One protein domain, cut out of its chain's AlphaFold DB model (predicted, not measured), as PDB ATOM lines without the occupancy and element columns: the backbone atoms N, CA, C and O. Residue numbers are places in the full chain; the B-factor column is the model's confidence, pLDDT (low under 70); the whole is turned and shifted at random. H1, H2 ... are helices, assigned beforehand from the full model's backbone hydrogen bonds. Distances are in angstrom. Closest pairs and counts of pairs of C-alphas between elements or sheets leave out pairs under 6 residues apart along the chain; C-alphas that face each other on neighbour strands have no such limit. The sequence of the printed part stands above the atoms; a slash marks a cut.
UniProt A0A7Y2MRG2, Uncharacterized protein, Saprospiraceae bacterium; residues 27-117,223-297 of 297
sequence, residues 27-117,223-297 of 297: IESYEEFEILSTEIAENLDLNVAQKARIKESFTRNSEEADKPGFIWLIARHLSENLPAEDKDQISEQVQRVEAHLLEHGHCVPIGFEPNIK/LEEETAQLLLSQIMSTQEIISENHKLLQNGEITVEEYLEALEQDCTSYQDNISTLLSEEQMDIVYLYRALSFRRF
ATOM      1  N   ILE A  27       8.328 -15.158  33.098       39.75
ATOM      2  CA  ILE A  27       8.053 -15.691  31.758       39.75
ATOM      3  C   ILE A  27       8.177 -17.217  31.858       39.75
ATOM      4  O   ILE A  27       9.254 -17.769  31.658       39.75
ATOM      5  N   GLU A  28       7.099 -17.895  32.232       37.97
ATOM      6  CA  GLU A  28       7.026 -19.349  32.382       37.97
ATOM      7  C   GLU A  28       6.445 -20.051  31.138       37.97
ATOM      8  O   GLU A  28       6.461 -21.283  31.067       37.97
ATOM      9  N   SER A  29       5.947 -19.317  30.127       49.88
ATOM     10  CA  SER A  29       5.188 -19.918  29.017       49.88
ATOM     11  C   SER A  29       5.496 -19.398  27.600       49.88
ATOM     12  O   SER A  29       5.902 -18.262  27.367       49.88
ATOM     13  N   TYR A  30       5.220 -20.251  26.598       51.81
ATOM     14  CA  TYR A  30       5.239 -19.900  25.164       51.81
ATOM     15  C   TYR A  30       4.309 -18.722  24.822       51.81
ATOM     16  O   TYR A  30       4.589 -17.949  23.907       51.81
ATOM     17  N   GLU A  31       3.220 -18.582  25.577       49.94
ATOM     18  CA  GLU A  31       2.233 -17.511  25.439       49.94
ATOM     19  C   GLU A  31       2.820 -16.153  25.857       49.94
ATOM     20  O   GLU A  31       2.622 -15.153  25.171       49.94
ATOM     21  N   GLU A  32       3.667 -16.119  26.886       54.72
ATOM     22  CA  GLU A  32       4.368 -14.901  27.306       54.72
ATOM     23  C   GLU A  32       5.511 -14.515  26.365       54.72
ATOM     24  O   GLU A  32       5.776 -13.327  26.204       54.72
ATOM     25  N   PHE A  33       6.157 -15.465  25.673       59.31
ATOM     26  CA  PHE A  33       7.082 -15.127  24.577       59.31
ATOM     27  C   PHE A  33       6.350 -14.525  23.372       59.31
ATOM     28  O   PHE A  33       6.895 -13.671  22.670       59.31
ATOM     29  N   GLU A  34       5.114 -14.954  23.118       59.38
ATOM     30  CA  GLU A  34       4.269 -14.387  22.071       59.38
ATOM     31  C   GLU A  34       3.813 -12.967  22.421       59.38
ATOM     32  O   GLU A  34       3.944 -12.070  21.579       59.38
ATOM     33  N   ILE A  35       3.392 -12.741  23.667       63.03
ATOM     34  CA  ILE A  35       3.124 -11.403  24.208       63.03
ATOM     35  C   ILE A  35       4.394 -10.551  24.131       63.03
ATOM     36  O   ILE A  35       4.364  -9.479  23.542       63.03
ATOM     37  N   LEU A  36       5.540 -11.071  24.572       59.28
ATOM     38  CA  LEU A  36       6.817 -10.359  24.553       59.28
ATOM     39  C   LEU A  36       7.250  -9.940  23.148       59.28
ATOM     40  O   LEU A  36       7.621  -8.793  22.913       59.28
ATOM     41  N   SER A  37       7.181 -10.859  22.187       59.75
ATOM     42  CA  SER A  37       7.487 -10.544  20.790       59.75
ATOM     43  C   SER A  37       6.518  -9.511  20.208       59.75
ATOM     44  O   SER A  37       6.883  -8.765  19.304       59.75
ATOM     45  N   THR A  38       5.284  -9.466  20.718       63.25
ATOM     46  CA  THR A  38       4.257  -8.504  20.317       63.25
ATOM     47  C   THR A  38       4.507  -7.133  20.920       63.25
ATOM     48  O   THR A  38       4.569  -6.179  20.160       63.25
ATOM     49  N   GLU A  39       4.753  -7.049  22.223       64.44
ATOM     50  CA  GLU A  39       5.074  -5.808  22.930       64.44
ATOM     51  C   GLU A  39       6.344  -5.156  22.380       64.44
ATOM     52  O   GLU A  39       6.351  -3.964  22.102       64.44
ATOM     53  N   ILE A  40       7.408  -5.932  22.148       63.47
ATOM     54  CA  ILE A  40       8.650  -5.410  21.554       63.47
ATOM     55  C   ILE A  40       8.393  -4.900  20.134       63.47
ATOM     56  O   ILE A  40       8.888  -3.839  19.764       63.47
ATOM     57  N   ALA A  41       7.614  -5.637  19.338       64.38
ATOM     58  CA  ALA A  41       7.285  -5.211  17.985       64.38
ATOM     59  C   ALA A  41       6.406  -3.955  17.961       64.38
ATOM     60  O   ALA A  41       6.581  -3.122  17.083       64.38
ATOM     61  N   GLU A  42       5.494  -3.798  18.915       65.81
ATOM     62  CA  GLU A  42       4.638  -2.616  19.026       65.81
ATOM     63  C   GLU A  42       5.418  -1.401  19.546       65.81
ATOM     64  O   GLU A  42       5.342  -0.331  18.945       65.81
ATOM     65  N   ASN A  43       6.243  -1.570  20.584       60.75
ATOM     66  CA  ASN A  43       7.058  -0.492  21.159       60.75
ATOM     67  C   ASN A  43       8.101   0.052  20.174       60.75
ATOM     68  O   ASN A  43       8.470   1.227  20.226       60.75
ATOM     69  N   LEU A  44       8.586  -0.799  19.270       62.81
ATOM     70  CA  LEU A  44       9.609  -0.440  18.293       62.81
ATOM     71  C   LEU A  44       9.056  -0.245  16.868       62.81
ATOM     72  O   LEU A  44       9.845  -0.068  15.943       62.81
ATOM     73  N   ASP A  45       7.731  -0.269  16.689       66.50
ATOM     74  CA  ASP A  45       7.050  -0.160  15.383       66.50
ATOM     75  C   ASP A  45       7.639  -1.107  14.312       66.50
ATOM     76  O   ASP A  45       7.915  -0.740  13.166       66.50
ATOM     77  N   LEU A  46       7.894  -2.357  14.716       69.31
ATOM     78  CA  LEU A  46       8.506  -3.378  13.870       69.31
ATOM     79  C   LEU A  46       7.486  -4.008  12.929       69.31
ATOM     80  O   LEU A  46       6.338  -4.297  13.279       69.31
ATOM     81  N   ASN A  47       7.944  -4.327  11.724       73.69
ATOM     82  CA  ASN A  47       7.123  -4.992  10.730       73.69
ATOM     83  C   ASN A  47       6.875  -6.479  11.077       73.69
ATOM     84  O   ASN A  47       7.539  -7.098  11.913       73.69
ATOM     85  N   VAL A  48       5.911  -7.095  10.384       75.50
ATOM     86  CA  VAL A  48       5.492  -8.490  10.624       75.50
ATOM     87  C   VAL A  48       6.651  -9.490  10.480       75.50
ATOM     88  O   VAL A  48       6.704 -10.477  11.214       75.50
ATOM     89  N   ALA A  49       7.587  -9.249   9.555       73.19
ATOM     90  CA  ALA A  49       8.728 -10.135   9.337       73.19
ATOM     91  C   ALA A  49       9.768 -10.017  10.466       73.19
ATOM     92  O   ALA A  49      10.262 -11.040  10.940       73.19
ATOM     93  N   GLN A  50      10.047  -8.800  10.937       67.44
ATOM     94  CA  GLN A  50      10.920  -8.531  12.085       67.44
ATOM     95  C   GLN A  50      10.352  -9.174  13.361       67.44
ATOM     96  O   GLN A  50      11.046  -9.938  14.037       67.44
ATOM     97  N   LYS A  51       9.050  -8.993  13.623       71.06
ATOM     98  CA  LYS A  51       8.340  -9.637  14.740       71.06
ATOM     99  C   LYS A  51       8.455 -11.165  14.715       71.06
ATOM    100  O   LYS A  51       8.712 -11.790  15.745       71.06
ATOM    101  N   ALA A  52       8.303 -11.786  13.542       73.69
ATOM    102  CA  ALA A  52       8.416 -13.239  13.399       73.69
ATOM    103  C   ALA A  52       9.826 -13.763  13.739       73.69
ATOM    104  O   ALA A  52       9.952 -14.810  14.373       73.69
ATOM    105  N   ARG A  53      10.883 -13.022  13.377       71.62
ATOM    106  CA  ARG A  53      12.282 -13.383  13.681       71.62
ATOM    107  C   ARG A  53      12.626 -13.222  15.163       71.62
ATOM    108  O   ARG A  53      13.339 -14.057  15.726       71.62
ATOM    109  N   ILE A  54      12.072 -12.197  15.808       71.44
ATOM    110  CA  ILE A  54      12.142 -12.026  17.265       71.44
ATOM    111  C   ILE A  54      11.476 -13.220  17.958       71.44
ATOM    112  O   ILE A  54      12.096 -13.859  18.809       71.44
ATOM    113  N   LYS A  55      10.266 -13.602  17.527       72.56
ATOM    114  CA  LYS A  55       9.550 -14.777  18.055       72.56
ATOM    115  C   LYS A  55      10.341 -16.080  17.887       72.56
ATOM    116  O   LYS A  55      10.401 -16.880  18.823       72.56
ATOM    117  N   GLU A  56      10.959 -16.306  16.726       76.56
ATOM    118  CA  GLU A  56      11.806 -17.488  16.501       76.56
ATOM    119  C   GLU A  56      12.992 -17.517  17.475       76.56
ATOM    120  O   GLU A  56      13.274 -18.557  18.073       76.56
ATOM    121  N   SER A  57      13.643 -16.369  17.682       72.75
ATOM    122  CA  SER A  57      14.796 -16.253  18.581       72.75
ATOM    123  C   SER A  57      14.419 -16.544  20.035       72.75
ATOM    124  O   SER A  57      15.118 -17.310  20.697       72.75
ATOM    125  N   PHE A  58      13.284 -16.021  20.514       71.25
ATOM    126  CA  PHE A  58      12.758 -16.351  21.843       71.25
ATOM    127  C   PHE A  58      12.421 -17.838  21.978       71.25
ATOM    128  O   PHE A  58      12.824 -18.475  22.947       71.25
ATOM    129  N   THR A  59      11.746 -18.419  20.979       72.38
ATOM    130  CA  THR A  59      11.358 -19.840  21.004       72.38
ATOM    131  C   THR A  59      12.577 -20.762  21.053       72.38
ATOM    132  O   THR A  59      12.562 -21.765  21.757       72.38
ATOM    133  N   ARG A  60      13.647 -20.441  20.314       72.81
ATOM    134  CA  ARG A  60      14.865 -21.267  20.275       72.81
ATOM    135  C   ARG A  60      15.640 -21.245  21.594       72.81
ATOM    136  O   ARG A  60      16.320 -22.219  21.895       72.81
ATOM    137  N   ASN A  61      15.535 -20.165  22.361       67.81
ATOM    138  CA  ASN A  61      16.294 -19.974  23.597       67.81
ATOM    139  C   ASN A  61      15.407 -20.040  24.854       67.81
ATOM    140  O   ASN A  61      15.827 -19.611  25.923       67.81
ATOM    141  N   SER A  62      14.189 -20.583  24.761       69.44
ATOM    142  CA  SER A  62      13.222 -20.579  25.869       69.44
ATOM    143  C   SER A  62      13.719 -21.286  27.136       69.44
ATOM    144  O   SER A  62      13.310 -20.927  28.233       69.44
ATOM    145  N   GLU A  63      14.619 -22.266  27.007       69.19
ATOM    146  CA  GLU A  63      15.237 -22.973  28.144       69.19
ATOM    147  C   GLU A  63      16.189 -22.080  28.967       69.19
ATOM    148  O   GLU A  63      16.521 -22.397  30.109       69.19
ATOM    149  N   GLU A  64      16.617 -20.951  28.398       70.62
ATOM    150  CA  GLU A  64      17.560 -20.003  28.994       70.62
ATOM    151  C   GLU A  64      16.860 -18.754  29.558       70.62
ATOM    152  O   GLU A  64      17.530 -17.870  30.084       70.62
ATOM    153  N   ALA A  65      15.529 -18.667  29.472       67.94
ATOM    154  CA  ALA A  65      14.769 -17.446  29.760       67.94
ATOM    155  C   ALA A  65      14.879 -16.937  31.207       67.94
ATOM    156  O   ALA A  65      14.727 -15.742  31.466       67.94
ATOM    157  N   ASP A  66      15.181 -17.832  32.148       65.00
ATOM    158  CA  ASP A  66      15.408 -17.486  33.551       65.00
ATOM    159  C   ASP A  66      16.875 -17.222  33.897       65.00
ATOM    160  O   ASP A  66      17.185 -16.881  35.041       65.00
ATOM    161  N   LYS A  67      17.793 -17.371  32.936       72.69
ATOM    162  CA  LYS A  67      19.218 -17.172  33.189       72.69
ATOM    163  C   LYS A  67      19.617 -15.696  33.056       72.69
ATOM    164  O   LYS A  67      19.078 -14.984  32.206       72.69
ATOM    165  N   PRO A  68      20.596 -15.239  33.862       73.62
ATOM    166  CA  PRO A  68      21.164 -13.905  33.715       73.62
ATOM    167  C   PRO A  68      21.661 -13.676  32.287       73.62
ATOM    168  O   PRO A  68      22.254 -14.574  31.692       73.62
ATOM    169  N   GLY A  69      21.427 -12.481  31.738       78.75
ATOM    170  CA  GLY A  69      21.899 -12.134  30.399       78.75
ATOM    171  C   GLY A  69      21.194 -12.856  29.244       78.75
ATOM    172  O   GLY A  69      21.683 -12.803  28.116       78.75
ATOM    173  N   PHE A  70      20.032 -13.480  29.470       82.69
ATOM    174  CA  PHE A  70      19.203 -14.058  28.404       82.69
ATOM    175  C   PHE A  70      18.973 -13.085  27.236       82.69
ATOM    176  O   PHE A  70      19.118 -13.454  26.071       82.69
ATOM    177  N   ILE A  71      18.687 -11.815  27.539       83.56
ATOM    178  CA  ILE A  71      18.456 -10.781  26.520       83.56
ATOM    179  C   ILE A  71      19.707 -10.555  25.658       83.56
ATOM    180  O   ILE A  71      19.580 -10.370  24.449       83.56
ATOM    181  N   TRP A  72      20.913 -10.639  26.234       88.38
ATOM    182  CA  TRP A  72      22.168 -10.539  25.481       88.38
ATOM    183  C   TRP A  72      22.328 -11.674  24.468       88.38
ATOM    184  O   TRP A  72      22.713 -11.429  23.324       88.38
ATOM    185  N   LEU A  73      21.950 -12.898  24.850       86.25
ATOM    186  CA  LEU A  73      21.966 -14.051  23.947       86.25
ATOM    187  C   LEU A  73      20.979 -13.873  22.786       86.25
ATOM    188  O   LEU A  73      21.330 -14.126  21.632       86.25
ATOM    189  N   ILE A  74      19.762 -13.396  23.074       84.31
ATOM    190  CA  ILE A  74      18.767 -13.096  22.036       84.31
ATOM    191  C   ILE A  74      19.273 -11.992  21.105       84.31
ATOM    192  O   ILE A  74      19.175 -12.137  19.888       84.31
ATOM    193  N   ALA A  75      19.839 -10.916  21.654       89.31
ATOM    194  CA  ALA A  75      20.366  -9.797  20.881       89.31
ATOM    195  C   ALA A  75      21.477 -10.238  19.921       89.31
ATOM    196  O   ALA A  75      21.439  -9.896  18.738       89.31
ATOM    197  N   ARG A  76      22.415 -11.068  20.392       91.19
ATOM    198  CA  ARG A  76      23.452 -11.663  19.543       91.19
ATOM    199  C   ARG A  76      22.848 -12.506  18.422       91.19
ATOM    200  O   ARG A  76      23.168 -12.290  17.256       91.19
ATOM    201  N   HIS A  77      21.947 -13.426  18.760       86.62
ATOM    202  CA  HIS A  77      21.303 -14.280  17.761       86.62
ATOM    203  C   HIS A  77      20.538 -13.453  16.717       86.62
ATOM    204  O   HIS A  77      20.570 -13.768  15.529       86.62
ATOM    205  N   LEU A  78      19.864 -12.379  17.130       86.81
ATOM    206  CA  LEU A  78      19.195 -11.468  16.206       86.81
ATOM    207  C   LEU A  78      20.190 -10.733  15.309       86.81
ATOM    208  O   LEU A  78      19.939 -10.652  14.111       86.81
ATOM    209  N   SER A  79      21.322 -10.271  15.841       90.81
ATOM    210  CA  SER A  79      22.349  -9.588  15.045       90.81
ATOM    211  C   SER A  79      22.895 -10.474  13.918       90.81
ATOM    212  O   SER A  79      23.080 -10.012  12.793       90.81
ATOM    213  N   GLU A  80      23.062 -11.774  14.187       88.75
ATOM    214  CA  GLU A  80      23.534 -12.769  13.213       88.75
ATOM    215  C   GLU A  80      22.490 -13.106  12.126       88.75
ATOM    216  O   GLU A  80      22.849 -13.545  11.032       88.75
ATOM    217  N   ASN A  81      21.193 -12.927  12.410       85.06
ATOM    218  CA  ASN A  81      20.096 -13.418  11.562       85.06
ATOM    219  C   ASN A  81      19.218 -12.316  10.950       85.06
ATOM    220  O   ASN A  81      18.382 -12.614  10.084       85.06
ATOM    221  N   LEU A  82      19.360 -11.066  11.389       83.88
ATOM    222  CA  LEU A  82      18.651  -9.923  10.826       83.88
ATOM    223  C   LEU A  82      19.431  -9.307   9.652       83.88
ATOM    224  O   LEU A  82      20.647  -9.125   9.735       83.88
ATOM    225  N   PRO A  83      18.743  -8.957   8.551       85.38
ATOM    226  CA  PRO A  83      19.296  -8.092   7.516       85.38
ATOM    227  C   PRO A  83      19.827  -6.776   8.097       85.38
ATOM    228  O   PRO A  83      19.254  -6.249   9.044       85.38
ATOM    229  N   ALA A  84      20.871  -6.212   7.483       87.62
ATOM    230  CA  ALA A  84      21.436  -4.925   7.899       87.62
ATOM    231  C   ALA A  84      20.375  -3.809   7.964       87.62
ATOM    232  O   ALA A  84      20.285  -3.123   8.969       87.62
ATOM    233  N   GLU A  85      19.494  -3.729   6.963       85.19
ATOM    234  CA  GLU A  85      18.396  -2.749   6.918       85.19
ATOM    235  C   GLU A  85      17.447  -2.855   8.126       85.19
ATOM    236  O   GLU A  85      17.025  -1.841   8.677       85.19
ATOM    237  N   ASP A  86      17.153  -4.078   8.585       81.75
ATOM    238  CA  ASP A  86      16.311  -4.287   9.768       81.75
ATOM    239  C   ASP A  86      17.041  -3.856  11.053       81.75
ATOM    240  O   ASP A  86      16.410  -3.339  11.976       81.75
ATOM    241  N   LYS A  87      18.365  -4.049  11.124       86.25
ATOM    242  CA  LYS A  87      19.187  -3.620  12.268       86.25
ATOM    243  C   LYS A  87      19.298  -2.098  12.341       86.25
ATOM    244  O   LYS A  87      19.104  -1.541  13.421       86.25
ATOM    245  N   ASP A  88      19.505  -1.437  11.203       88.19
ATOM    246  CA  ASP A  88      19.551   0.024  11.101       88.19
ATOM    247  C   ASP A  88      18.227   0.646  11.569       88.19
ATOM    248  O   ASP A  88      18.222   1.549  12.406       88.19
ATOM    249  N   GLN A  89      17.089   0.101  11.117       83.06
ATOM    250  CA  GLN A  89      15.767   0.574  11.534       83.06
ATOM    251  C   GLN A  89      15.547   0.428  13.051       83.06
ATOM    252  O   GLN A  89      15.005   1.332  13.694       83.06
ATOM    253  N   ILE A  90      15.963  -0.701  13.638       83.19
ATOM    254  CA  ILE A  90      15.870  -0.925  15.089       83.19
ATOM    255  C   ILE A  90      16.775   0.055  15.846       83.19
ATOM    256  O   ILE A  90      16.350   0.614  16.856       83.19
ATOM    257  N   SER A  91      17.994   0.289  15.356       87.25
ATOM    258  CA  SER A  91      18.948   1.236  15.941       87.25
ATOM    259  C   SER A  91      18.391   2.662  15.968       87.25
ATOM    260  O   SER A  91      18.354   3.288  17.030       87.25
ATOM    261  N   GLU A  92      17.845   3.146  14.847       87.50
ATOM    262  CA  GLU A  92      17.190   4.459  14.775       87.50
ATOM    263  C   GLU A  92      16.028   4.571  15.771       87.50
ATOM    264  O   GLU A  92      15.861   5.591  16.445       87.50
ATOM    265  N   GLN A  93      15.222   3.514  15.905       81.81
ATOM    266  CA  GLN A  93      14.110   3.504  16.848       81.81
ATOM    267  C   GLN A  93      14.580   3.540  18.304       81.81
ATOM    268  O   GLN A  93      14.020   4.289  19.104       81.81
ATOM    269  N   VAL A  94      15.622   2.780  18.645       83.88
ATOM    270  CA  VAL A  94      16.233   2.803  19.978       83.88
ATOM    271  C   VAL A  94      16.760   4.194  20.302       83.88
ATOM    272  O   VAL A  94      16.457   4.712  21.370       83.88
ATOM    273  N   GLN A  95      17.469   4.833  19.374       86.25
ATOM    274  CA  GLN A  95      17.977   6.194  19.564       86.25
ATOM    275  C   GLN A  95      16.848   7.209  19.785       86.25
ATOM    276  O   GLN A  95      16.972   8.082  20.643       86.25
ATOM    277  N   ARG A  96      15.719   7.078  19.069       83.50
ATOM    278  CA  ARG A  96      14.532   7.922  19.300       83.50
ATOM    279  C   ARG A  96      13.962   7.750  20.702       83.50
ATOM    280  O   ARG A  96      13.628   8.746  21.341       83.50
ATOM    281  N   VAL A  97      13.852   6.508  21.170       80.38
ATOM    282  CA  VAL A  97      13.406   6.225  22.538       80.38
ATOM    283  C   VAL A  97      14.393   6.837  23.527       80.38
ATOM    284  O   VAL A  97      13.971   7.626  24.358       80.38
ATOM    285  N   GLU A  98      15.697   6.580  23.399       80.69
ATOM    286  CA  GLU A  98      16.721   7.116  24.311       80.69
ATOM    287  C   GLU A  98      16.731   8.642  24.390       80.69
ATOM    288  O   GLU A  98      16.839   9.185  25.488       80.69
ATOM    289  N   ALA A  99      16.558   9.335  23.264       81.25
ATOM    290  CA  ALA A  99      16.423  10.789  23.253       81.25
ATOM    291  C   ALA A  99      15.200  11.244  24.066       81.25
ATOM    292  O   ALA A  99      15.310  12.134  24.906       81.25
ATOM    293  N   HIS A 100      14.053  10.581  23.885       78.38
ATOM    294  CA  HIS A 100      12.853  10.864  24.670       78.38
ATOM    295  C   HIS A 100      13.059  10.600  26.168       78.38
ATOM    296  O   HIS A 100      12.590  11.370  27.002       78.38
ATOM    297  N   LEU A 101      13.787   9.540  26.532       75.81
ATOM    298  CA  LEU A 101      14.115   9.247  27.929       75.81
ATOM    299  C   LEU A 101      14.961  10.349  28.550       75.81
ATOM    300  O   LEU A 101      14.682  10.783  29.668       75.81
ATOM    301  N   LEU A 102      15.955  10.822  27.805       73.00
ATOM    302  CA  LEU A 102      16.869  11.856  28.261       73.00
ATOM    303  C   LEU A 102      16.137  13.175  28.522       73.00
ATOM    304  O   LEU A 102      16.330  13.773  29.579       73.00
ATOM    305  N   GLU A 103      15.211  13.557  27.636       69.19
ATOM    306  CA  GLU A 103      14.313  14.709  27.830       69.19
ATOM    307  C   GLU A 103      13.489  14.614  29.129       69.19
ATOM    308  O   GLU A 103      13.115  15.634  29.707       69.19
ATOM    309  N   HIS A 104      13.225  13.396  29.610       68.81
ATOM    310  CA  HIS A 104      12.472  13.123  30.837       68.81
ATOM    311  C   HIS A 104      13.373  12.809  32.043       68.81
ATOM    312  O   HIS A 104      12.889  12.346  33.075       68.81
ATOM    313  N   GLY A 105      14.678  13.083  31.951       67.88
ATOM    314  CA  GLY A 105      15.615  12.882  33.056       67.88
ATOM    315  C   GLY A 105      15.997  11.420  33.280       67.88
ATOM    316  O   GLY A 105      16.355  11.030  34.395       67.88
ATOM    317  N   HIS A 106      15.926  10.598  32.235       73.19
ATOM    318  CA  HIS A 106      16.305   9.196  32.272       73.19
ATOM    319  C   HIS A 106      17.465   8.906  31.326       73.19
ATOM    320  O   HIS A 106      17.446   9.243  30.150       73.19
ATOM    321  N   CYS A 107      18.460   8.193  31.842       75.69
ATOM    322  CA  CYS A 107      19.567   7.687  31.053       75.69
ATOM    323  C   CYS A 107      19.778   6.209  31.341       75.69
ATOM    324  O   CYS A 107      19.718   5.779  32.498       75.69
ATOM    325  N   VAL A 108      20.008   5.438  30.278       69.31
ATOM    326  CA  VAL A 108      20.092   3.977  30.333       69.31
ATOM    327  C   VAL A 108      21.470   3.527  29.831       69.31
ATOM    328  O   VAL A 108      21.657   3.261  28.636       69.31
ATOM    329  N   PRO A 109      22.470   3.442  30.731       69.94
ATOM    330  CA  PRO A 109      23.742   2.809  30.410       69.94
ATOM    331  C   PRO A 109      23.538   1.369  29.919       69.94
ATOM    332  O   PRO A 109      22.587   0.686  30.308       69.94
ATOM    333  N   ILE A 110      24.443   0.883  29.074       71.75
ATOM    334  CA  ILE A 110      24.430  -0.503  28.596       71.75
ATOM    335  C   ILE A 110      24.590  -1.457  29.782       71.75
ATOM    336  O   ILE A 110      25.280  -1.152  30.754       71.75
ATOM    337  N   GLY A 111      23.921  -2.609  29.712       60.25
ATOM    338  CA  GLY A 111      23.937  -3.599  30.789       60.25
ATOM    339  C   GLY A 111      23.102  -3.193  32.005       60.25
ATOM    340  O   GLY A 111      23.063  -3.927  32.989       60.25
ATOM    341  N   PHE A 112      22.388  -2.063  31.942       60.09
ATOM    342  CA  PHE A 112      21.259  -1.833  32.830       60.09
ATOM    343  C   PHE A 112      20.176  -2.856  32.473       60.09
ATOM    344  O   PHE A 112      19.584  -2.792  31.395       60.09
ATOM    345  N   GLU A 113      19.958  -3.844  33.341       57.44
ATOM    346  CA  GLU A 113      18.775  -4.698  33.281       57.44
ATOM    347  C   GLU A 113      17.658  -3.996  34.071       57.44
ATOM    348  O   GLU A 113      17.710  -3.973  35.304       57.44
ATOM    349  N   PRO A 114      16.650  -3.400  33.405       45.09
ATOM    350  CA  PRO A 114      15.571  -2.699  34.102       45.09
ATOM    351  C   PRO A 114      14.723  -3.630  34.985       45.09
ATOM    352  O   PRO A 114      14.088  -3.161  35.922       45.09
ATOM    353  N   ASN A 115      14.776  -4.946  34.748       46.84
ATOM    354  CA  ASN A 115      13.959  -5.958  35.420       46.84
ATOM    355  C   ASN A 115      14.805  -6.954  36.225       46.84
ATOM    356  O   ASN A 115      14.691  -8.167  36.045       46.84
ATOM    357  N   ILE A 116      15.681  -6.471  37.112       53.12
ATOM    358  CA  ILE A 116      16.356  -7.376  38.050       53.12
ATOM    359  C   ILE A 116      15.298  -7.948  39.005       53.12
ATOM    360  O   ILE A 116      14.852  -7.261  39.921       53.12
ATOM    361  N   LYS A 117      14.933  -9.219  38.781       50.06
ATOM    362  CA  LYS A 117      13.845  -9.995  39.418       50.06
ATOM    363  C   LYS A 117      13.904 -10.115  40.953       50.06
ATOM    364  O   LYS A 117      13.048 -10.763  41.548       50.06
ATOM    365  N   LEU A 223      34.090  -9.683  23.464       94.06
ATOM    366  CA  LEU A 223      35.093  -8.708  23.883       94.06
ATOM    367  C   LEU A 223      36.355  -9.395  24.397       94.06
ATOM    368  O   LEU A 223      36.304 -10.304  25.229       94.06
ATOM    369  N   GLU A 224      37.499  -8.880  23.958       94.06
ATOM    370  CA  GLU A 224      38.779  -9.168  24.591       94.06
ATOM    371  C   GLU A 224      38.820  -8.589  26.012       94.06
ATOM    372  O   GLU A 224      38.133  -7.616  26.329       94.06
ATOM    373  N   GLU A 225      39.650  -9.180  26.873       93.31
ATOM    374  CA  GLU A 225      39.703  -8.855  28.304       93.31
ATOM    375  C   GLU A 225      39.941  -7.359  28.572       93.31
ATOM    376  O   GLU A 225      39.279  -6.776  29.429       93.31
ATOM    377  N   GLU A 226      40.837  -6.717  27.817       93.50
ATOM    378  CA  GLU A 226      41.149  -5.291  27.976       93.50
ATOM    379  C   GLU A 226      39.943  -4.401  27.626       93.50
ATOM    380  O   GLU A 226      39.547  -3.542  28.416       93.50
ATOM    381  N   THR A 227      39.293  -4.658  26.488       93.62
ATOM    382  CA  THR A 227      38.083  -3.944  26.048       93.62
ATOM    383  C   THR A 227      36.917  -4.176  27.009       93.62
ATOM    384  O   THR A 227      36.197  -3.237  27.349       93.62
ATOM    385  N   ALA A 228      36.752  -5.404  27.505       93.06
ATOM    386  CA  ALA A 228      35.732  -5.751  28.488       93.06
ATOM    387  C   ALA A 228      35.923  -4.987  29.808       93.06
ATOM    388  O   ALA A 228      34.959  -4.445  30.351       93.06
ATOM    389  N   GLN A 229      37.157  -4.892  30.312       92.25
ATOM    390  CA  GLN A 229      37.462  -4.133  31.528       92.25
ATOM    391  C   GLN A 229      37.184  -2.635  31.356       92.25
ATOM    392  O   GLN A 229      36.595  -2.015  32.244       92.25
ATOM    393  N   LEU A 230      37.560  -2.058  30.210       92.94
ATOM    394  CA  LEU A 230      37.254  -0.661  29.893       92.94
ATOM    395  C   LEU A 230      35.743  -0.421  29.825       92.94
ATOM    396  O   LEU A 230      35.258   0.538  30.425       92.94
ATOM    397  N   LEU A 231      34.998  -1.314  29.167       91.00
ATOM    398  CA  LEU A 231      33.542  -1.223  29.055       91.00
ATOM    399  C   LEU A 231      32.869  -1.263  30.432       91.00
ATOM    400  O   LEU A 231      32.057  -0.395  30.745       91.00
ATOM    401  N   LEU A 232      33.227  -2.239  31.273       89.81
ATOM    402  CA  LEU A 232      32.666  -2.361  32.621       89.81
ATOM    403  C   LEU A 232      32.993  -1.144  33.489       89.81
ATOM    404  O   LEU A 232      32.121  -0.651  34.200       89.81
ATOM    405  N   SER A 233      34.218  -0.626  33.396       90.12
ATOM    406  CA  SER A 233      34.628   0.588  34.107       90.12
ATOM    407  C   SER A 233      33.776   1.799  33.707       90.12
ATOM    408  O   SER A 233      33.281   2.516  34.574       90.12
ATOM    409  N   GLN A 234      33.529   1.987  32.405       89.81
ATOM    410  CA  GLN A 234      32.664   3.058  31.896       89.81
ATOM    411  C   GLN A 234      31.220   2.899  32.389       89.81
ATOM    412  O   GLN A 234      30.641   3.853  32.900       89.81
ATOM    413  N   ILE A 235      30.655   1.687  32.311       86.44
ATOM    414  CA  ILE A 235      29.298   1.401  32.807       86.44
ATOM    415  C   ILE A 235      29.181   1.747  34.296       86.44
ATOM    416  O   ILE A 235      28.263   2.469  34.688       86.44
ATOM    417  N   MET A 236      30.109   1.261  35.124       84.50
ATOM    418  CA  MET A 236      30.084   1.489  36.571       84.50
ATOM    419  C   MET A 236      30.264   2.970  36.920       84.50
ATOM    420  O   MET A 236      29.508   3.494  37.735       84.50
ATOM    421  N   SER A 237      31.213   3.652  36.272       86.94
ATOM    422  CA  SER A 237      31.472   5.075  36.503       86.94
ATOM    423  C   SER A 237      30.260   5.935  36.149       86.94
ATOM    424  O   SER A 237      29.887   6.810  36.924       86.94
ATOM    425  N   THR A 238      29.615   5.692  35.006       85.00
ATOM    426  CA  THR A 238      28.423   6.452  34.602       85.00
ATOM    427  C   THR A 238      27.250   6.191  35.547       85.00
ATOM    428  O   THR A 238      26.549   7.126  35.926       85.00
ATOM    429  N   GLN A 239      27.046   4.944  35.990       82.62
ATOM    430  CA  GLN A 239      26.007   4.622  36.977       82.62
ATOM    431  C   GLN A 239      26.233   5.331  38.319       82.62
ATOM    432  O   GLN A 239      25.271   5.817  38.923       82.62
ATOM    433  N   GLU A 240      27.480   5.398  38.786       84.62
ATOM    434  CA  GLU A 240      27.844   6.091  40.024       84.62
ATOM    435  C   GLU A 240      27.566   7.595  39.919       84.62
ATOM    436  O   GLU A 240      26.820   8.125  40.742       84.62
ATOM    437  N   ILE A 241      28.040   8.246  38.851       86.25
ATOM    438  CA  ILE A 241      27.834   9.683  38.608       86.25
ATOM    439  C   ILE A 241      26.337  10.027  38.542       86.25
ATOM    440  O   ILE A 241      25.870  10.922  39.249       86.25
ATOM    441  N   ILE A 242      25.545   9.275  37.766       82.94
ATOM    442  CA  ILE A 242      24.090   9.493  37.668       82.94
ATOM    443  C   ILE A 242      23.425   9.323  39.041       82.94
ATOM    444  O   ILE A 242      22.534  10.098  39.407       82.94
ATOM    445  N   SER A 243      23.844   8.320  39.823       82.00
ATOM    446  CA  SER A 243      23.307   8.103  41.168       82.00
ATOM    447  C   SER A 243      23.658   9.240  42.125       82.00
ATOM    448  O   SER A 243      22.840   9.555  42.991       82.00
ATOM    449  N   GLU A 244      24.853   9.815  42.026       85.31
ATOM    450  CA  GLU A 244      25.275  10.953  42.841       85.31
ATOM    451  C   GLU A 244      24.488  12.212  42.478       85.31
ATOM    452  O   GLU A 244      23.896  12.826  43.367       85.31
ATOM    453  N   ASN A 245      24.356  12.521  41.186       81.69
ATOM    454  CA  ASN A 245      23.544  13.639  40.699       81.69
ATOM    455  C   ASN A 245      22.084  13.520  41.162       81.69
ATOM    456  O   ASN A 245      21.482  14.494  41.615       81.69
ATOM    457  N   HIS A 246      21.519  12.308  41.145       78.69
ATOM    458  CA  HIS A 246      20.166  12.082  41.649       78.69
ATOM    459  C   HIS A 246      20.042  12.356  43.158       78.69
ATOM    460  O   HIS A 246      19.046  12.930  43.597       78.69
ATOM    461  N   LYS A 247      21.049  11.993  43.965       81.44
ATOM    462  CA  LYS A 247      21.068  12.305  45.407       81.44
ATOM    463  C   LYS A 247      21.153  13.809  45.656       81.44
ATOM    464  O   LYS A 247      20.437  14.310  46.518       81.44
ATOM    465  N   LEU A 248      21.980  14.526  44.894       80.62
ATOM    466  CA  LEU A 248      22.078  15.985  44.985       80.62
ATOM    467  C   LEU A 248      20.727  16.648  44.681       80.62
ATOM    468  O   LEU A 248      20.304  17.540  45.416       80.62
ATOM    469  N   LEU A 249      20.011  16.166  43.657       77.75
ATOM    470  CA  LEU A 249      18.666  16.643  43.330       77.75
ATOM    471  C   LEU A 249      17.674  16.361  44.471       77.75
ATOM    472  O   LEU A 249      16.940  17.255  44.885       77.75
ATOM    473  N   GLN A 250      17.668  15.139  45.014       75.12
ATOM    474  CA  GLN A 250      16.794  14.759  46.133       75.12
ATOM    475  C   GLN A 250      17.046  15.596  47.395       75.12
ATOM    476  O   GLN A 250      16.106  15.907  48.128       75.12
ATOM    477  N   ASN A 251      18.299  15.988  47.634       81.00
ATOM    478  CA  ASN A 251      18.684  16.841  48.756       81.00
ATOM    479  C   ASN A 251      18.408  18.336  48.506       81.00
ATOM    480  O   ASN A 251      18.585  19.145  49.419       81.00
ATOM    481  N   GLY A 252      17.982  18.714  47.296       79.12
ATOM    482  CA  GLY A 252      17.803  20.110  46.890       79.12
ATOM    483  C   GLY A 252      19.118  20.887  46.779       79.12
ATOM    484  O   GLY A 252      19.110  22.113  46.890       79.12
ATOM    485  N   GLU A 253      20.242  20.184  46.609       90.94
ATOM    486  CA  GLU A 253      21.576  20.770  46.433       90.94
ATOM    487  C   GLU A 253      21.799  21.261  44.996       90.94
ATOM    488  O   GLU A 253      22.565  22.201  44.789       90.94
ATOM    489  N   ILE A 254      21.094  20.661  44.035       86.56
ATOM    490  CA  ILE A 254      21.003  21.107  42.641       86.56
ATOM    491  C   ILE A 254      19.536  21.253  42.230       86.56
ATOM    492  O   ILE A 254      18.636  20.623  42.795       86.56
ATOM    493  N   THR A 255      19.293  22.098  41.239       83.81
ATOM    494  CA  THR A 255      17.994  22.264  40.588       83.81
ATOM    495  C   THR A 255      17.708  21.123  39.609       83.81
ATOM    496  O   THR A 255      18.601  20.383  39.200       83.81
ATOM    497  N   VAL A 256      16.442  20.989  39.202       80.88
ATOM    498  CA  VAL A 256      16.047  20.043  38.143       80.88
ATOM    499  C   VAL A 256      16.780  20.351  36.836       80.88
ATOM    500  O   VAL A 256      17.196  19.428  36.151       80.88
ATOM    501  N   GLU A 257      16.972  21.627  36.507       86.44
ATOM    502  CA  GLU A 257      17.637  22.038  35.266       86.44
ATOM    503  C   GLU A 257      19.128  21.678  35.284       86.44
ATOM    504  O   GLU A 257      19.607  21.044  34.352       86.44
ATOM    505  N   GLU A 258      19.822  21.933  36.399       87.56
ATOM    506  CA  GLU A 258      21.214  21.492  36.591       87.56
ATOM    507  C   GLU A 258      21.356  19.961  36.550       87.56
ATOM    508  O   GLU A 258      22.342  19.445  36.028       87.56
ATOM    509  N   TYR A 259      20.372  19.216  37.071       82.75
ATOM    510  CA  TYR A 259      20.354  17.754  36.975       82.75
ATOM    511  C   TYR A 259      20.197  17.270  35.528       82.75
ATOM    512  O   TYR A 259      20.906  16.353  35.119       82.75
ATOM    513  N   LEU A 260      19.278  17.870  34.764       84.44
ATOM    514  CA  LEU A 260      19.033  17.502  33.368       84.44
ATOM    515  C   LEU A 260      20.242  17.819  32.479       84.44
ATOM    516  O   LEU A 260      20.638  16.961  31.695       84.44
ATOM    517  N   GLU A 261      20.871  18.986  32.651       89.69
ATOM    518  CA  GLU A 261      22.099  19.349  31.927       89.69
ATOM    519  C   GLU A 261      23.249  18.376  32.230       89.69
ATOM    520  O   GLU A 261      23.922  17.897  31.314       89.69
ATOM    521  N   ALA A 262      23.459  18.039  33.509       88.81
ATOM    522  CA  ALA A 262      24.487  17.077  33.904       88.81
ATOM    523  C   ALA A 262      24.209  15.685  33.315       88.81
ATOM    524  O   ALA A 262      25.108  15.053  32.762       88.81
ATOM    525  N   LEU A 263      22.953  15.229  33.375       86.38
ATOM    526  CA  LEU A 263      22.543  13.943  32.822       86.38
ATOM    527  C   LEU A 263      22.756  13.877  31.303       86.38
ATOM    528  O   LEU A 263      23.290  12.886  30.811       86.38
ATOM    529  N   GLU A 264      22.370  14.918  30.563       88.25
ATOM    530  CA  GLU A 264      22.584  15.001  29.113       88.25
ATOM    531  C   GLU A 264      24.072  14.907  28.764       88.25
ATOM    532  O   GLU A 264      24.466  14.107  27.906       88.25
ATOM    533  N   GLN A 265      24.911  15.665  29.471       91.00
ATOM    534  CA  GLN A 265      26.354  15.654  29.266       91.00
ATOM    535  C   GLN A 265      26.969  14.278  29.567       91.00
ATOM    536  O   GLN A 265      27.736  13.754  28.752       91.00
ATOM    537  N   ASP A 266      26.638  13.688  30.715       89.12
ATOM    538  CA  ASP A 266      27.195  12.407  31.155       89.12
ATOM    539  C   ASP A 266      26.793  11.268  30.212       89.12
ATOM    540  O   ASP A 266      27.607  10.398  29.891       89.12
ATOM    541  N   CYS A 267      25.557  11.292  29.716       86.00
ATOM    542  CA  CYS A 267      25.028  10.245  28.850       86.00
ATOM    543  C   CYS A 267      25.512  10.361  27.411       86.00
ATOM    544  O   CYS A 267      25.836   9.336  26.809       86.00
ATOM    545  N   THR A 268      25.660  11.583  26.897       87.69
ATOM    546  CA  THR A 268      26.294  11.821  25.594       87.69
ATOM    547  C   THR A 268      27.757  11.373  25.625       87.69
ATOM    548  O   THR A 268      28.186  10.583  24.790       87.69
ATOM    549  N   SER A 269      28.507  11.786  26.656       90.31
ATOM    550  CA  SER A 269      29.905  11.375  26.857       90.31
ATOM    551  C   SER A 269      30.044   9.853  26.959       90.31
ATOM    552  O   SER A 269      30.924   9.250  26.340       90.31
ATOM    553  N   TYR A 270      29.144   9.207  27.704       89.31
ATOM    554  CA  TYR A 270      29.091   7.754  27.793       89.31
ATOM    555  C   TYR A 270      28.846   7.106  26.421       89.31
ATOM    556  O   TYR A 270      29.612   6.228  26.028       89.31
ATOM    557  N   GLN A 271      27.830   7.546  25.673       86.06
ATOM    558  CA  GLN A 271      27.510   7.006  24.346       86.06
ATOM    559  C   GLN A 271      28.684   7.151  23.363       86.06
ATOM    560  O   GLN A 271      29.046   6.174  22.701       86.06
ATOM    561  N   ASP A 272      29.332   8.316  23.328       89.25
ATOM    562  CA  ASP A 272      30.508   8.569  22.488       89.25
ATOM    563  C   ASP A 272      31.660   7.612  22.835       89.25
ATOM    564  O   ASP A 272      32.252   6.975  21.953       89.25
ATOM    565  N   ASN A 273      31.944   7.435  24.129       90.62
ATOM    566  CA  ASN A 273      32.994   6.530  24.595       90.62
ATOM    567  C   ASN A 273      32.705   5.074  24.215       90.62
ATOM    568  O   ASN A 273      33.604   4.372  23.750       90.62
ATOM    569  N   ILE A 274      31.457   4.623  24.371       90.12
ATOM    570  CA  ILE A 274      31.062   3.269  23.977       90.12
ATOM    571  C   ILE A 274      31.201   3.073  22.466       90.12
ATOM    572  O   ILE A 274      31.783   2.073  22.049       90.12
ATOM    573  N   SER A 275      30.717   4.010  21.646       86.94
ATOM    574  CA  SER A 275      30.808   3.898  20.180       86.94
ATOM    575  C   SER A 275      32.249   3.874  19.659       86.94
ATOM    576  O   SER A 275      32.508   3.348  18.582       86.94
ATOM    577  N   THR A 276      33.193   4.420  20.430       91.62
ATOM    578  CA  THR A 276      34.627   4.365  20.118       91.62
ATOM    579  C   THR A 276      35.251   3.036  20.551       91.62
ATOM    580  O   THR A 276      36.217   2.574  19.944       91.62
ATOM    581  N   LEU A 277      34.727   2.435  21.623       93.06
ATOM    582  CA  LEU A 277      35.237   1.197  22.210       93.06
ATOM    583  C   LEU A 277      34.769  -0.054  21.454       93.06
ATOM    584  O   LEU A 277      35.493  -1.047  21.414       93.06
ATOM    585  N   LEU A 278      33.559  -0.013  20.897       94.69
ATOM    586  CA  LEU A 278      32.904  -1.147  20.250       94.69
ATOM    587  C   LEU A 278      32.924  -1.016  18.723       94.69
ATOM    588  O   LEU A 278      32.863   0.079  18.174       94.69
ATOM    589  N   SER A 279      32.987  -2.150  18.024       94.94
ATOM    590  CA  SER A 279      32.813  -2.192  16.569       94.94
ATOM    591  C   SER A 279      31.359  -1.924  16.164       94.94
ATOM    592  O   SER A 279      30.444  -2.055  16.977       94.94
ATOM    593  N   GLU A 280      31.119  -1.619  14.885       92.62
ATOM    594  CA  GLU A 280      29.754  -1.476  14.347       92.62
ATOM    595  C   GLU A 280      28.912  -2.745  14.589       92.62
ATOM    596  O   GLU A 280      27.790  -2.661  15.078       92.62
ATOM    597  N   GLU A 281      29.483  -3.934  14.368       92.31
ATOM    598  CA  GLU A 281      28.795  -5.213  14.613       92.31
ATOM    599  C   GLU A 281      28.456  -5.432  16.099       92.31
ATOM    600  O   GLU A 281      27.409  -5.989  16.433       92.31
ATOM    601  N   GLN A 282      29.319  -4.982  17.013       95.31
ATOM    602  CA  GLN A 282      29.059  -5.032  18.454       95.31
ATOM    603  C   GLN A 282      27.992  -4.012  18.862       95.31
ATOM    604  O   GLN A 282      27.141  -4.313  19.701       95.31
ATOM    605  N   MET A 283      27.996  -2.830  18.245       93.75
ATOM    606  CA  MET A 283      26.964  -1.817  18.453       93.75
ATOM    607  C   MET A 283      25.588  -2.305  17.992       93.75
ATOM    608  O   MET A 283      24.611  -2.066  18.700       93.75
ATOM    609  N   ASP A 284      25.492  -3.074  16.903       92.75
ATOM    610  CA  ASP A 284      24.232  -3.712  16.492       92.75
ATOM    611  C   ASP A 284      23.651  -4.601  17.602       92.75
ATOM    612  O   ASP A 284      22.458  -4.537  17.910       92.75
ATOM    613  N   ILE A 285      24.498  -5.415  18.243       93.56
ATOM    614  CA  ILE A 285      24.088  -6.280  19.359       93.56
ATOM    615  C   ILE A 285      23.623  -5.430  20.547       93.56
ATOM    616  O   ILE A 285      22.611  -5.750  21.169       93.56
ATOM    617  N   VAL A 286      24.321  -4.336  20.856       91.69
ATOM    618  CA  VAL A 286      23.930  -3.398  21.920       91.69
ATOM    619  C   VAL A 286      22.562  -2.772  21.642       91.69
ATOM    620  O   VAL A 286      21.717  -2.737  22.540       91.69
ATOM    621  N   TYR A 287      22.315  -2.293  20.422       89.38
ATOM    622  CA  TYR A 287      21.029  -1.704  20.055       89.38
ATOM    623  C   TYR A 287      19.905  -2.734  20.112       89.38
ATOM    624  O   TYR A 287      18.847  -2.447  20.666       89.38
ATOM    625  N   LEU A 288      20.150  -3.960  19.643       87.69
ATOM    626  CA  LEU A 288      19.196  -5.059  19.779       87.69
ATOM    627  C   LEU A 288      18.927  -5.396  21.251       87.69
ATOM    628  O   LEU A 288      17.772  -5.546  21.635       87.69
ATOM    629  N   TYR A 289      19.950  -5.446  22.106       88.25
ATOM    630  CA  TYR A 289      19.765  -5.637  23.548       88.25
ATOM    631  C   TYR A 289      18.890  -4.533  24.154       88.25
ATOM    632  O   TYR A 289      17.956  -4.829  24.900       88.25
ATOM    633  N   ARG A 290      19.154  -3.266  23.817       84.38
ATOM    634  CA  ARG A 290      18.387  -2.105  24.302       84.38
ATOM    635  C   ARG A 290      16.932  -2.160  23.850       84.38
ATOM    636  O   ARG A 290      16.037  -2.063  24.684       84.38
ATOM    637  N   ALA A 291      16.706  -2.428  22.567       79.62
ATOM    638  CA  ALA A 291      15.392  -2.663  21.977       79.62
ATOM    639  C   ALA A 291      14.590  -3.725  22.747       79.62
ATOM    640  O   ALA A 291      13.438  -3.498  23.113       79.62
ATOM    641  N   LEU A 292      15.209  -4.869  23.037       77.94
ATOM    642  CA  LEU A 292      14.576  -5.949  23.800       77.94
ATOM    643  C   LEU A 292      14.370  -5.585  25.284       77.94
ATOM    644  O   LEU A 292      13.484  -6.135  25.936       77.94
ATOM    645  N   SER A 293      15.191  -4.677  25.822       75.75
ATOM    646  CA  SER A 293      15.187  -4.280  27.235       75.75
ATOM    647  C   SER A 293      14.211  -3.151  27.560       75.75
ATOM    648  O   SER A 293      13.823  -3.037  28.719       75.75
ATOM    649  N   PHE A 294      13.749  -2.360  26.584       67.81
ATOM    650  CA  PHE A 294      12.751  -1.291  26.775       67.81
ATOM    651  C   PHE A 294      11.329  -1.790  27.092       67.81
ATOM    652  O   PHE A 294      10.339  -1.117  26.807       67.81
ATOM    653  N   ARG A 295      11.194  -2.955  27.734       58.44
ATOM    654  CA  ARG A 295       9.959  -3.350  28.417       58.44
ATOM    655  C   ARG A 295       9.608  -2.259  29.436       58.44
ATOM    656  O   ARG A 295      10.186  -2.249  30.516       58.44
ATOM    657  N   ARG A 296       8.641  -1.404  29.094       36.22
ATOM    658  CA  ARG A 296       8.062  -0.335  29.930       36.22
ATOM    659  C   ARG A 296       8.938   0.908  30.118       36.22
ATOM    660  O   ARG A 296       9.430   1.174  31.212       36.22
ATOM    661  N   PHE A 297       8.997   1.723  29.073       33.81
ATOM    662  CA  PHE A 297       8.406   3.054  29.241       33.81
ATOM    663  C   PHE A 297       6.931   2.988  28.851       33.81
ATOM    664  O   PHE A 297       6.605   2.125  28.002       33.81
TER     665      PHE A 297
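AT A GLANCE: This is residues 27 to 117 and 223 to 297 of the 297 residues of an uncharacterized protein of Saprospiraceae bacterium (UniProt A0A7Y2MRG2). A long hairpin of two helices side by side, H5 and H6, makes one side of this domain, and a cluster of crossed helices makes the other. In the cluster H7 lies between H3 and H4, which pack on it, while the hairpin of H1 and H2 lies at the far end, with H2 packed on H3; the last residues of H4 meet H6. The printed part has 166 residues with seven named helices, H1 to H7 in that order, and no named strand: the class is all helix. It is compact, with a radius of gyration of the C-alphas of 16.8 A and spans of 49 by 33 by 30 A.

HOW THE PARTS SIT: Start with H1, residues 30 to 43, and H2, residues 48 to 60: this hairpin runs opposite ways at 37 degrees, only just a steep tilt, and its closest C-alphas, those of Ser 37 and Lys 55, are 5.4 A apart. H2, with residues 53 to 58 alone, touches residues 74 to 78 of H3, residues 70 to 81; the C-alphas of Ser 57 and Ile 74 are closest, at 6.1 A. H3 touches H7, residues 280 to 293, at a steep tilt of 49 degrees, with the C-alphas of Ala 75 and Tyr 289 closest at 5.0 A. Look next at H4, residues 84 to 103, which touches H7 with residues 87 to 94 alone; the C-alphas of Ser 91 and Tyr 287 are closest, at 5.5 A. H5, residues 225 to 250, and H6, residues 256 to 277, form a hairpin at a shallow tilt of 3 degrees, with the C-alphas of Asn 245 and Tyr 259 closest at 6.4 A. H6 touches H4 through residues 260 to 264, with the C-alphas of Glu 264 and Leu 102 closest at 6.6 A. H5 and H7 are apart. In H1 to H7 every O i to N i+4 pair is within hydrogen-bond range.

IN THESE COORDINATES: Find C-alpha 30 at (5.239, -19.900, 25.164), where H1 begins; it runs 19.9 A. H4 covers 28.9 A. Past the cut, C-alpha 225 at (39.703, -8.855, 28.304) begins H5, 37.4 A long, and H6 follows with 31.3 A. H7 ends at C-alpha 293, (15.187, -4.280, 27.235).

THE WHOLE: The C-alphas of Arg 60 and Glu 253 are the two farthest apart, at 50.0 A. Residues 118 to 222 are not printed, and C-alphas 117 and 223 are 26.4 A apart across this cut. Of the links printed whole, H2 to H3 is short and the others are tight. Low confidence, under 70, includes residues 27 to 46, 111 to 117 and 294 to 297.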